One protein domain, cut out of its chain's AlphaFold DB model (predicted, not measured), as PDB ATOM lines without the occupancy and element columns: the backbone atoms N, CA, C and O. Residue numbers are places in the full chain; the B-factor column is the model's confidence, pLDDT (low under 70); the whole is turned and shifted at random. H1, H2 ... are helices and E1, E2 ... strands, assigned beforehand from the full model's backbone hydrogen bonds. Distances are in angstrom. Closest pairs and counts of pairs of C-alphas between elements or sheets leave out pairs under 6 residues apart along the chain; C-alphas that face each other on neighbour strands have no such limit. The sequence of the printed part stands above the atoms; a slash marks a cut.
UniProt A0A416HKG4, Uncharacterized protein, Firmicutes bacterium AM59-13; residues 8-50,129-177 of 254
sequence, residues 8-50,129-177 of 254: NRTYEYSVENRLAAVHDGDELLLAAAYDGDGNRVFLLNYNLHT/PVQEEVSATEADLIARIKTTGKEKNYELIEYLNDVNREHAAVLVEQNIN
ATOM      1  N   ASN A   8     163.126 156.986 148.590       64.06
ATOM      2  CA  ASN A   8     161.953 156.489 149.298       64.06
ATOM      3  C   ASN A   8     161.323 157.685 149.998       64.06
ATOM      4  O   ASN A   8     161.497 157.871 151.200       64.06
ATOM      5  N   ARG A   9     160.601 158.496 149.219       80.19
ATOM      6  CA  ARG A   9     159.841 159.608 149.779       80.19
ATOM      7  C   ARG A   9     158.642 159.076 150.549       80.19
ATOM      8  O   ARG A   9     157.815 158.360 149.976       80.19
ATOM      9  N   THR A  10     158.546 159.419 151.826       84.25
ATOM     10  CA  THR A  10     157.357 159.161 152.645       84.25
ATOM     11  C   THR A  10     156.610 160.465 152.884       84.25
ATOM     12  O   THR A  10     157.208 161.534 152.984       84.25
ATOM     13  N   TYR A  11     155.285 160.360 152.921       86.50
ATOM     14  CA  TYR A  11     154.372 161.487 153.061       86.50
ATOM     15  C   TYR A  11     153.492 161.233 154.275       86.50
ATOM     16  O   TYR A  11     152.844 160.186 154.363       86.50
ATOM     17  N   GLU A  12     153.476 162.184 155.194       83.69
ATOM     18  CA  GLU A  12     152.605 162.169 156.360       83.69
ATOM     19  C   GLU A  12     151.473 163.167 156.158       83.69
ATOM     20  O   GLU A  12     151.681 164.246 155.603       83.69
ATOM     21  N   TYR A  13     150.276 162.808 156.613       81.62
ATOM     22  CA  TYR A  13     149.083 163.635 156.484       81.62
ATOM     23  C   TYR A  13     148.421 163.835 157.848       81.62
ATOM     24  O   TYR A  13     148.446 162.942 158.698       81.62
ATOM     25  N   SER A  14     147.811 165.000 158.045       76.50
ATOM     26  CA  SER A  14     146.981 165.295 159.209       76.50
ATOM     27  C   SER A  14     145.694 164.461 159.201       76.50
ATOM     28  O   SER A  14     145.335 163.822 158.207       76.50
ATOM     29  N   VAL A  15     144.944 164.506 160.307       74.94
ATOM     30  CA  VAL A  15     143.629 163.843 160.421       74.94
ATOM     31  C   VAL A  15     142.596 164.373 159.418       74.94
ATOM     32  O   VAL A  15     141.627 163.686 159.111       74.94
ATOM     33  N   GLU A  16     142.835 165.560 158.866       74.00
ATOM     34  CA  GLU A  16     142.012 166.212 157.844       74.00
ATOM     35  C   GLU A  16     142.543 165.966 156.425       74.00
ATOM     36  O   GLU A  16     142.129 166.628 155.477       74.00
ATOM     37  N   ASN A  17     143.465 165.009 156.265       80.50
ATOM     38  CA  ASN A  17     144.072 164.643 154.987       80.50
ATOM     39  C   ASN A  17     144.867 165.790 154.324       80.50
ATOM     40  O   ASN A  17     144.974 165.855 153.099       80.50
ATOM     41  N   ARG A  18     145.437 166.696 155.134       80.75
ATOM     42  CA  ARG A  18     146.357 167.762 154.692       80.75
ATOM     43  C   ARG A  18     147.803 167.281 154.817       80.75
ATOM     44  O   ARG A  18     148.097 166.523 155.734       80.75
ATOM     45  N   LEU A  19     148.698 167.676 153.908       81.88
ATOM     46  CA  LEU A  19     150.111 167.270 153.966       81.88
ATOM     47  C   LEU A  19     150.750 167.814 155.250       81.88
ATOM     48  O   LEU A  19     150.714 169.010 155.478       81.88
ATOM     49  N   ALA A  20     151.339 166.953 156.071       81.44
ATOM     50  CA  ALA A  20     151.983 167.339 157.325       81.44
ATOM     51  C   ALA A  20     153.512 167.298 157.217       81.44
ATOM     52  O   ALA A  20     154.182 168.198 157.720       81.44
ATOM     53  N   ALA A  21     154.070 166.286 156.544       83.25
ATOM     54  CA  ALA A  21     155.513 166.176 156.352       83.25
ATOM     55  C   ALA A  21     155.896 165.344 155.122       83.25
ATOM     56  O   ALA A  21     155.152 164.464 154.685       83.25
ATOM     57  N   VAL A  22     157.089 165.611 154.591       81.81
ATOM     58  CA  VAL A  22     157.754 164.809 153.561       81.81
ATOM     59  C   VAL A  22     159.138 164.435 154.062       81.81
ATOM     60  O   VAL A  22     159.896 165.310 154.480       81.81
ATOM     61  N   HIS A  23     159.483 163.154 153.972       79.25
ATOM     62  CA  HIS A  23     160.805 162.654 154.338       79.25
ATOM     63  C   HIS A  23     161.467 161.918 153.174       79.25
ATOM     64  O   HIS A  23     160.776 161.348 152.329       79.25
ATOM     65  N   ASP A  24     162.798 161.889 153.161       80.06
ATOM     66  CA  ASP A  24     163.604 160.944 152.381       80.06
ATOM     67  C   ASP A  24     164.399 160.058 153.346       80.06
ATOM     68  O   ASP A  24     165.360 160.487 153.986       80.06
ATOM     69  N   GLY A  25     163.934 158.821 153.532       80.19
ATOM     70  CA  GLY A  25     164.416 157.978 154.627       80.19
ATOM     71  C   GLY A  25     164.111 158.604 155.992       80.19
ATOM     72  O   GLY A  25     162.946 158.788 156.334       80.19
ATOM     73  N   ASP A  26     165.155 158.911 156.764       77.06
ATOM     74  CA  ASP A  26     165.045 159.538 158.092       77.06
ATOM     75  C   ASP A  26     165.163 161.078 158.039       77.06
ATOM     76  O   ASP A  26     164.997 161.751 159.058       77.06
ATOM     77  N   GLU A  27     165.460 161.656 156.871       72.75
ATOM     78  CA  GLU A  27     165.665 163.096 156.696       72.75
ATOM     79  C   GLU A  27     164.334 163.804 156.421       72.75
ATOM     80  O   GLU A  27     163.589 163.415 155.521       72.75
ATOM     81  N   LEU A  28     164.023 164.845 157.200       76.88
ATOM     82  CA  LEU A  28     162.860 165.699 156.965       76.88
ATOM     83  C   LEU A  28     163.170 166.660 155.812       76.88
ATOM     84  O   LEU A  28     164.087 167.465 155.903       76.88
ATOM     85  N   LEU A  29     162.378 166.604 154.745       75.19
ATOM     86  CA  LEU A  29     162.503 167.521 153.611       75.19
ATOM     87  C   LEU A  29     161.564 168.718 153.733       75.19
ATOM     88  O   LEU A  29     161.901 169.821 153.312       75.19
ATOM     89  N   LEU A  30     160.371 168.491 154.276       80.25
ATOM     90  CA  LEU A  30     159.323 169.497 154.365       80.25
ATOM     91  C   LEU A  30     158.420 169.174 155.546       80.25
ATOM     92  O   LEU A  30     158.040 168.018 155.720       80.25
ATOM     93  N   ALA A  31     158.031 170.184 156.315       81.00
ATOM     94  CA  ALA A  31     156.930 170.088 157.267       81.00
ATOM     95  C   ALA A  31     155.947 171.235 157.046       81.00
ATOM     96  O   ALA A  31     156.359 172.366 156.795       81.00
ATOM     97  N   ALA A  32     154.656 170.946 157.163       82.19
ATOM     98  CA  ALA A  32     153.593 171.925 157.042       82.19
ATOM     99  C   ALA A  32     152.688 171.890 158.277       82.19
ATOM    100  O   ALA A  32     152.306 170.827 158.767       82.19
ATOM    101  N   ALA A  33     152.336 173.070 158.775       81.19
ATOM    102  CA  ALA A  33     151.295 173.250 159.776       81.19
ATOM    103  C   ALA A  33     150.286 174.281 159.278       81.19
ATOM    104  O   ALA A  33     150.623 175.170 158.499       81.19
ATOM    105  N   TYR A  34     149.053 174.174 159.747       79.81
ATOM    106  CA  TYR A  34     147.949 175.000 159.291       79.81
ATOM    107  C   TYR A  34     147.257 175.612 160.504       79.81
ATOM    108  O   TYR A  34     147.162 174.958 161.545       79.81
ATOM    109  N   ASP A  35     146.764 176.843 160.389       72.56
ATOM    110  CA  ASP A  35     145.705 177.267 161.300       72.56
ATOM    111  C   ASP A  35     144.403 176.519 160.951       72.56
ATOM    112  O   ASP A  35     144.241 175.997 159.841       72.56
ATOM    113  N   GLY A  36     143.522 176.342 161.939       69.38
ATOM    114  CA  GLY A  36     142.334 175.486 161.821       69.38
ATOM    115  C   GLY A  36     141.472 175.866 160.617       69.38
ATOM    116  O   GLY A  36     141.032 175.007 159.864       69.38
ATOM    117  N   ASP A  37     141.370 177.165 160.364       69.69
ATOM    118  CA  ASP A  37     140.587 177.794 159.307       69.69
ATOM    119  C   ASP A  37     141.348 177.977 157.972       69.69
ATOM    120  O   ASP A  37     140.800 178.513 157.009       69.69
ATOM    121  N   GLY A  38     142.593 177.496 157.870       71.56
ATOM    122  CA  GLY A  38     143.372 177.421 156.624       71.56
ATOM    123  C   GLY A  38     143.861 178.761 156.056       71.56
ATOM    124  O   GLY A  38     144.476 178.797 154.983       71.56
ATOM    125  N   ASN A  39     143.621 179.857 156.774       75.44
ATOM    126  CA  ASN A  39     144.080 181.203 156.445       75.44
ATOM    127  C   ASN A  39     145.601 181.333 156.524       75.44
ATOM    128  O   ASN A  39     146.175 182.211 155.880       75.44
ATOM    129  N   ARG A  40     146.268 180.485 157.312       78.25
ATOM    130  CA  ARG A  40     147.715 180.503 157.515       78.25
ATOM    131  C   ARG A  40     148.301 179.119 157.349       78.25
ATOM    132  O   ARG A  40     147.868 178.156 157.979       78.25
ATOM    133  N   VAL A  41     149.353 179.052 156.545       81.00
ATOM    134  CA  VAL A  41     150.150 177.838 156.355       81.00
ATOM    135  C   VAL A  41     151.587 178.139 156.735       81.00
ATOM    136  O   VAL A  41     152.175 179.104 156.263       81.00
ATOM    137  N   PHE A  42     152.157 177.305 157.590       78.50
ATOM    138  CA  PHE A  42     153.541 177.371 158.032       78.50
ATOM    139  C   PHE A  42     154.300 176.265 157.334       78.50
ATOM    140  O   PHE A  42     154.037 175.096 157.602       78.50
ATOM    141  N   LEU A  43     155.227 176.628 156.459       77.19
ATOM    142  CA  LEU A  43     156.021 175.686 155.695       77.19
ATOM    143  C   LEU A  43     157.475 175.756 156.144       77.19
ATOM    144  O   LEU A  43     158.106 176.807 156.060       77.19
ATOM    145  N   LEU A  44     157.997 174.635 156.623       76.00
ATOM    146  CA  LEU A  44     159.400 174.463 156.953       76.00
ATOM    147  C   LEU A  44     160.047 173.625 155.854       76.00
ATOM    148  O   LEU A  44     159.826 172.416 155.798       76.00
ATOM    149  N   ASN A  45     160.835 174.261 154.996       72.69
ATOM    150  CA  ASN A  45     161.505 173.610 153.875       72.69
ATOM    151  C   ASN A  45     162.964 173.336 154.202       72.69
ATOM    152  O   ASN A  45     163.665 174.213 154.713       72.69
ATOM    153  N   TYR A  46     163.428 172.133 153.878       67.06
ATOM    154  CA  TYR A  46     164.837 171.797 153.961       67.06
ATOM    155  C   TYR A  46     165.615 172.509 152.859       67.06
ATOM    156  O   TYR A  46     165.433 172.262 151.667       67.06
ATOM    157  N   ASN A  47     166.521 173.381 153.275       62.69
ATOM    158  CA  ASN A  47     167.500 174.007 152.413       62.69
ATOM    159  C   ASN A  47     168.743 173.115 152.354       62.69
ATOM    160  O   ASN A  47     169.605 173.169 153.227       62.69
ATOM    161  N   LEU A  48     168.875 172.351 151.264       47.03
ATOM    162  CA  LEU A  48     170.032 171.490 150.960       47.03
ATOM    163  C   LEU A  48     171.368 172.264 150.807       47.03
ATOM    164  O   LEU A  48     172.414 171.677 150.535       47.03
ATOM    165  N   HIS A  49     171.354 173.591 150.948       48.81
ATOM    166  CA  HIS A  49     172.520 174.462 150.828       48.81
ATOM    167  C   HIS A  49     173.040 174.892 152.195       48.81
ATOM    168  O   HIS A  49     173.016 176.068 152.558       48.81
ATOM    169  N   THR A  50     173.571 173.928 152.940       43.97
ATOM    170  CA  THR A  50     174.368 174.202 154.134       43.97
ATOM    171  C   THR A  50     175.693 173.491 154.049       43.97
ATOM    172  O   THR A  50     175.827 172.343 154.448       43.97
ATOM    173  N   PRO A 129     137.245 184.878 158.299       43.00
ATOM    174  CA  PRO A 129     136.288 183.984 158.932       43.00
ATOM    175  C   PRO A 129     136.562 183.949 160.442       43.00
ATOM    176  O   PRO A 129     137.647 184.301 160.913       43.00
ATOM    177  N   VAL A 130     135.544 183.589 161.224       46.22
ATOM    178  CA  VAL A 130     135.728 183.372 162.663       46.22
ATOM    179  C   VAL A 130     136.793 182.294 162.812       46.22
ATOM    180  O   VAL A 130     136.605 181.210 162.274       46.22
ATOM    181  N   GLN A 131     137.885 182.623 163.503       51.16
ATOM    182  CA  GLN A 131     138.997 181.708 163.733       51.16
ATOM    183  C   GLN A 131     138.454 180.378 164.273       51.16
ATOM    184  O   GLN A 131     137.816 180.356 165.330       51.16
ATOM    185  N   GLU A 132     138.642 179.298 163.521       55.44
ATOM    186  CA  GLU A 132     138.299 177.955 163.963       55.44
ATOM    187  C   GLU A 132     139.328 177.514 165.012       55.44
ATOM    188  O   GLU A 132     140.447 178.034 165.098       55.44
ATOM    189  N   GLU A 133     138.940 176.590 165.894       56.81
ATOM    190  CA  GLU A 133     139.853 176.138 166.941       56.81
ATOM    191  C   GLU A 133     141.028 175.376 166.316       56.81
ATOM    192  O   GLU A 133     140.887 174.245 165.858       56.81
ATOM    193  N   VAL A 134     142.210 175.995 166.333       60.47
ATOM    194  CA  VAL A 134     143.477 175.312 166.052       60.47
ATOM    195  C   VAL A 134     143.639 174.196 167.081       60.47
ATOM    196  O   VAL A 134     143.527 174.447 168.288       60.47
ATOM    197  N   SER A 135     143.929 172.969 166.644       63.22
ATOM    198  CA  SER A 135     144.150 171.888 167.603       63.22
ATOM    199  C   SER A 135     145.336 172.225 168.517       63.22
ATOM    200  O   SER A 135     146.303 172.869 168.108       63.22
ATOM    201  N   ALA A 136     145.303 171.772 169.774       65.69
ATOM    202  CA  ALA A 136     146.395 172.036 170.718       65.69
ATOM    203  C   ALA A 136     147.761 171.547 170.191       65.69
ATOM    204  O   ALA A 136     148.794 172.144 170.488       65.69
ATOM    205  N   THR A 137     147.756 170.482 169.387       62.38
ATOM    206  CA  THR A 137     148.944 169.931 168.732       62.38
ATOM    207  C   THR A 137     149.463 170.848 167.625       62.38
ATOM    208  O   THR A 137     150.659 171.119 167.587       62.38
ATOM    209  N   GLU A 138     148.592 171.369 166.759       64.25
ATOM    210  CA  GLU A 138     148.977 172.328 165.712       64.25
ATOM    211  C   GLU A 138     149.454 173.650 166.313       64.25
ATOM    212  O   GLU A 138     150.467 174.191 165.878       64.25
ATOM    213  N   ALA A 139     148.791 174.138 167.362       66.56
ATOM    214  CA  ALA A 139     149.205 175.347 168.064       66.56
ATOM    215  C   ALA A 139     150.615 175.202 168.670       66.56
ATOM    216  O   ALA A 139     151.438 176.113 168.540       66.56
ATOM    217  N   ASP A 140     150.915 174.053 169.287       66.31
ATOM    218  CA  ASP A 140     152.247 173.750 169.824       66.31
ATOM    219  C   ASP A 140     153.297 173.609 168.708       66.31
ATOM    220  O   ASP A 140     154.373 174.200 168.796       66.31
ATOM    221  N   LEU A 141     152.967 172.915 167.611       67.12
ATOM    222  CA  LEU A 141     153.826 172.787 166.427       67.12
ATOM    223  C   LEU A 141     154.170 174.151 165.822       67.12
ATOM    224  O   LEU A 141     155.346 174.448 165.620       67.12
ATOM    225  N   ILE A 142     153.174 175.009 165.595       69.00
ATOM    226  CA  ILE A 142     153.358 176.367 165.067       69.00
ATOM    227  C   ILE A 142     154.244 177.186 166.010       69.00
ATOM    228  O   ILE A 142     155.193 177.840 165.566       69.00
ATOM    229  N   ALA A 143     153.978 177.138 167.318       68.50
ATOM    230  CA  ALA A 143     154.791 177.835 168.310       68.50
ATOM    231  C   ALA A 143     156.246 177.341 168.297       68.50
ATOM    232  O   ALA A 143     157.183 178.145 168.340       68.50
ATOM    233  N   ARG A 144     156.457 176.028 168.186       64.44
ATOM    234  CA  ARG A 144     157.784 175.409 168.146       64.44
ATOM    235  C   ARG A 144     158.529 175.731 166.853       64.44
ATOM    236  O   ARG A 144     159.705 176.077 166.918       64.44
ATOM    237  N   ILE A 145     157.854 175.728 165.708       66.50
ATOM    238  CA  ILE A 145     158.407 176.143 164.412       66.50
ATOM    239  C   ILE A 145     158.853 177.613 164.465       66.50
ATOM    240  O   ILE A 145     159.991 177.926 164.124       66.50
ATOM    241  N   LYS A 146     158.022 178.515 165.004       65.62
ATOM    242  CA  LYS A 146     158.370 179.943 165.135       65.62
ATOM    243  C   LYS A 146     159.539 180.211 166.082       65.62
ATOM    244  O   LYS A 146     160.324 181.133 165.866       65.62
ATOM    245  N   THR A 147     159.642 179.440 167.161       63.38
ATOM    246  CA  THR A 147     160.646 179.672 168.211       63.38
ATOM    247  C   THR A 147     161.962 178.941 167.959       63.38
ATOM    248  O   THR A 147     163.026 179.514 168.189       63.38
ATOM    249  N   THR A 148     161.897 177.698 167.476       58.34
ATOM    250  CA  THR A 148     163.042 176.782 167.341       58.34
ATOM    251  C   THR A 148     163.370 176.392 165.903       58.34
ATOM    252  O   THR A 148     164.464 175.897 165.671       58.34
ATOM    253  N   GLY A 149     162.521 176.707 164.919       58.88
ATOM    254  CA  GLY A 149     162.763 176.423 163.495       58.88
ATOM    255  C   GLY A 149     163.908 177.217 162.850       58.88
ATOM    256  O   GLY A 149     164.068 177.168 161.640       58.88
ATOM    257  N   LYS A 150     164.725 177.936 163.634       57.44
ATOM    258  CA  LYS A 150     165.925 178.674 163.184       57.44
ATOM    259  C   LYS A 150     167.141 177.757 162.960       57.44
ATOM    260  O   LYS A 150     168.282 178.222 163.000       57.44
ATOM    261  N   GLU A 151     166.902 176.458 162.812       57.31
ATOM    262  CA  GLU A 151     167.912 175.444 162.513       57.31
ATOM    263  C   GLU A 151     168.594 175.788 161.182       57.31
ATOM    264  O   GLU A 151     167.952 176.265 160.248       57.31
ATOM    265  N   LYS A 152     169.912 175.578 161.087       53.50
ATOM    266  CA  LYS A 152     170.730 176.147 160.001       53.50
ATOM    267  C   LYS A 152     170.375 175.671 158.594       53.50
ATOM    268  O   LYS A 152     170.808 176.320 157.652       53.50
ATOM    269  N   ASN A 153     169.575 174.622 158.457       63.34
ATOM    270  CA  ASN A 153     169.318 173.955 157.187       63.34
ATOM    271  C   ASN A 153     167.843 174.026 156.787       63.34
ATOM    272  O   ASN A 153     167.435 173.327 155.871       63.34
ATOM    273  N   TYR A 154     167.031 174.827 157.481       66.00
ATOM    274  CA  TYR A 154     165.613 174.959 157.170       66.00
ATOM    275  C   TYR A 154     165.208 176.424 157.046       66.00
ATOM    276  O   TYR A 154     165.667 177.284 157.798       66.00
ATOM    277  N   GLU A 155     164.322 176.698 156.099       70.25
ATOM    278  CA  GLU A 155     163.660 177.987 155.944       70.25
ATOM    279  C   GLU A 155     162.187 177.858 156.320       70.25
ATOM    280  O   GLU A 155     161.509 176.922 155.898       70.25
ATOM    281  N   LEU A 156     161.709 178.799 157.138       72.75
ATOM    282  CA  LEU A 156     160.295 178.927 157.468       72.75
ATOM    283  C   LEU A 156     159.668 180.027 156.617       72.75
ATOM    284  O   LEU A 156     160.062 181.193 156.738       72.75
ATOM    285  N   ILE A 157     158.639 179.645 155.868       73.62
ATOM    286  CA  ILE A 157     157.742 180.545 155.151       73.62
ATOM    287  C   ILE A 157     156.352 180.421 155.775       73.62
ATOM    288  O   ILE A 157     155.803 179.329 155.907       73.62
ATOM    289  N   GLU A 158     155.784 181.544 156.189       77.56
ATOM    290  CA  GLU A 158     154.386 181.644 156.592       77.56
ATOM    291  C   GLU A 158     153.582 182.259 155.441       77.56
ATOM    292  O   GLU A 158     153.811 183.405 155.061       77.56
ATOM    293  N   TYR A 159     152.624 181.507 154.910       79.69
ATOM    294  CA  TYR A 159     151.673 181.973 153.911       79.69
ATOM    295  C   TYR A 159     150.410 182.479 154.597       79.69
ATOM    296  O   TYR A 159     149.823 181.758 155.399       79.69
ATOM    297  N   LEU A 160     149.969 183.685 154.248       82.06
ATOM    298  CA  LEU A 160     148.633 184.193 154.550       82.06
ATOM    299  C   LEU A 160     147.780 184.087 153.292       82.06
ATOM    300  O   LEU A 160     148.109 184.690 152.269       82.06
ATOM    301  N   ASN A 161     146.689 183.341 153.380       82.44
ATOM    302  CA  ASN A 161     145.825 183.005 152.263       82.44
ATOM    303  C   ASN A 161     144.477 183.715 152.368       82.44
ATOM    304  O   ASN A 161     143.913 183.861 153.449       82.44
ATOM    305  N   ASP A 162     143.933 184.094 151.218       80.50
ATOM    306  CA  ASP A 162     142.513 184.370 151.076       80.50
ATOM    307  C   ASP A 162     141.784 183.069 150.741       80.50
ATOM    308  O   ASP A 162     141.899 182.548 149.627       80.50
ATOM    309  N   VAL A 163     141.056 182.541 151.723       78.12
ATOM    310  CA  VAL A 163     140.260 181.309 151.605       78.12
ATOM    311  C   VAL A 163     138.793 181.581 151.262       78.12
ATOM    312  O   VAL A 163     138.026 180.644 151.067       78.12
ATOM    313  N   ASN A 164     138.375 182.847 151.143       75.00
ATOM    314  CA  ASN A 164     136.978 183.224 150.881       75.00
ATOM    315  C   ASN A 164     136.593 183.145 149.389       75.00
ATOM    316  O   ASN A 164     135.684 183.836 148.926       75.00
ATOM    317  N   ARG A 165     137.301 182.318 148.621       71.38
ATOM    318  CA  ARG A 165     137.209 182.177 147.163       71.38
ATOM    319  C   ARG A 165     137.201 180.695 146.787       71.38
ATOM    320  O   ARG A 165     137.560 179.852 147.599       71.38
ATOM    321  N   GLU A 166     136.799 180.377 145.555       72.19
ATOM    322  CA  GLU A 166     136.712 178.982 145.080       72.19
ATOM    323  C   GLU A 166     138.062 178.244 145.159       72.19
ATOM    324  O   GLU A 166     138.114 177.074 145.542       72.19
ATOM    325  N   HIS A 167     139.160 178.947 144.870       75.38
ATOM    326  CA  HIS A 167     140.526 178.448 145.013       75.38
ATOM    327  C   HIS A 167     141.329 179.389 145.903       75.38
ATOM    328  O   HIS A 167     141.464 180.565 145.570       75.38
ATOM    329  N   ALA A 168     141.855 178.876 147.021       73.75
ATOM    330  CA  ALA A 168     142.643 179.669 147.960       73.75
ATOM    331  C   ALA A 168     143.836 180.332 147.261       73.75
ATOM    332  O   ALA A 168     144.480 179.728 146.403       73.75
ATOM    333  N   ALA A 169     144.142 181.567 147.649       76.38
ATOM    334  CA  ALA A 169     145.239 182.310 147.048       76.38
ATOM    335  C   ALA A 169     146.121 182.970 148.098       76.38
ATOM    336  O   ALA A 169     145.630 183.617 149.020       76.38
ATOM    337  N   VAL A 170     147.432 182.860 147.902       81.31
ATOM    338  CA  VAL A 170     148.427 183.496 148.765       81.31
ATOM    339  C   VAL A 170     148.354 185.010 148.595       81.31
ATOM    340  O   VAL A 170     148.517 185.523 147.486       81.31
ATOM    341  N   LEU A 171     148.136 185.723 149.695       83.75
ATOM    342  CA  LEU A 171     148.206 187.180 149.779       83.75
ATOM    343  C   LEU A 171     149.595 187.647 150.208       83.75
ATOM    344  O   LEU A 171     150.098 188.639 149.689       83.75
ATOM    345  N   VAL A 172     150.204 186.960 151.175       78.00
ATOM    346  CA  VAL A 172     151.482 187.368 151.767       78.00
ATOM    347  C   VAL A 172     152.305 186.141 152.134       78.00
ATOM    348  O   VAL A 172     151.781 185.184 152.692       78.00
ATOM    349  N   GLU A 173     153.600 186.219 151.873       78.44
ATOM    350  CA  GLU A 173     154.636 185.346 152.410       78.44
ATOM    351  C   GLU A 173     155.393 186.106 153.497       78.44
ATOM    352  O   GLU A 173     155.782 187.259 153.300       78.44
ATOM    353  N   GLN A 174     155.608 185.489 154.654       74.38
ATOM    354  CA  GLN A 174     156.435 186.032 155.727       74.38
ATOM    355  C   GLN A 174     157.573 185.073 156.047       74.38
ATOM    356  O   GLN A 174     157.391 183.860 156.088       74.38
ATOM    357  N   ASN A 175     158.744 185.625 156.344       68.50
ATOM    358  CA  ASN A 175     159.870 184.828 156.816       68.50
ATOM    359  C   ASN A 175     159.749 184.486 158.310       68.50
ATOM    360  O   ASN A 175     158.886 184.990 159.033       68.50
ATOM    361  N   ILE A 176     160.708 183.705 158.811       64.81
ATOM    362  CA  ILE A 176     160.787 183.256 160.212       64.81
ATOM    363  C   ILE A 176     160.737 184.368 161.275       64.81
ATOM    364  O   ILE A 176     160.454 184.101 162.442       64.81
ATOM    365  N   ASN A 177     161.020 185.619 160.907       63.25
ATOM    366  CA  ASN A 177     160.965 186.758 161.823       63.25
ATOM    367  C   ASN A 177     159.609 187.486 161.786       63.25
ATOM    368  O   ASN A 177     159.488 188.555 162.384       63.25
TER     369      ASN A 177
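AT A GLANCE: This is residues 8 to 50 and 129 to 177 of the 254 residues of an uncharacterized protein of Firmicutes bacterium AM59-13 (UniProt A0A416HKG4). A single twisted sheet of six antiparallel strands forms a wall, and one helix, H1, packs slantwise over one face of it, above E3 and E4. The other face has no named helix, and E1 and E2 at one side of the sheet are not covered by H1. The printed part has 92 residues, with six named strands and one named helix in the order E1 E2 E3 E4 H1 E5 E6; across the sheet the strands also run E1 E2 E3 E4 E5 E6. The class is mixed, helices and strands. The whole is compact, with a radius of gyration of the C-alphas of 13.6 A and spans of 39 by 28 by 26 A.

HOW THE PARTS SIT: E3, residues 27 to 34, and E4, residues 40 to 46, are inner strands and a hairpin, antiparallel at 173 degrees, with N 33 and O 42 2.9 A apart. E2, residues 19 to 24, is the other neighbour of E3, antiparallel at 175 degrees, with N 22 and O 30 at 2.8 A. The edge strand E1, residues 9 to 13, pairs with E2 at 161 degrees, with N 12 and O 21 at 2.9 A. E1 E2 E3 E4 form a meander, each strand the antiparallel neighbour of the one before. E5, residues 154 to 162, is antiparallel to E4 at 156 degrees, with N 43 and O 157 at 2.8 A. The other edge strand, E6, residues 169 to 175, forms a hairpin with E5 at 147 degrees, with N 160 and O 172 at 2.8 A. H1, residues 136 to 148, is on the sheet at a height of 9.8 A, giving two layers, a helix on one face of a sheet. It lies over E3 and E4, and only just not over E5, on which 2 of its C-alphas fall. On the local plane its line and that of E4 stand at 51 degrees, slantwise to the strands. The closest C-alphas of E3 and H1 are those of Ala 33 and Glu 138, 6.4 A apart. In H1 every O i to N i+4 pair is within hydrogen-bond range.

IN THESE COORDINATES: E1 begins at C-alpha 9, (159.841, 159.608, 149.779), and is 13.3 A long; E2 is 15.0 A, E3 21.5 A and E4 19.5 A. H1 begins at C-alpha 136, (146.395, 172.036, 170.718), and is 17.6 A long. E5 is 25.7 A, and E6, 17.8 A, ends at C-alpha 175, (159.870, 184.828, 156.816).

THE WHOLE: The C-alphas of Thr 50 and Val 130 are the two farthest apart, at 40.6 A. Residues 51 to 128 are not printed, and C-alphas 50 and 129 are 39.6 A apart across this cut. Of the links printed whole, that from E5 to E6 is short and the others are tight. The mean pLDDT of the printed part is 71.2, with 37 residues under 70, among them residues 129 to 154.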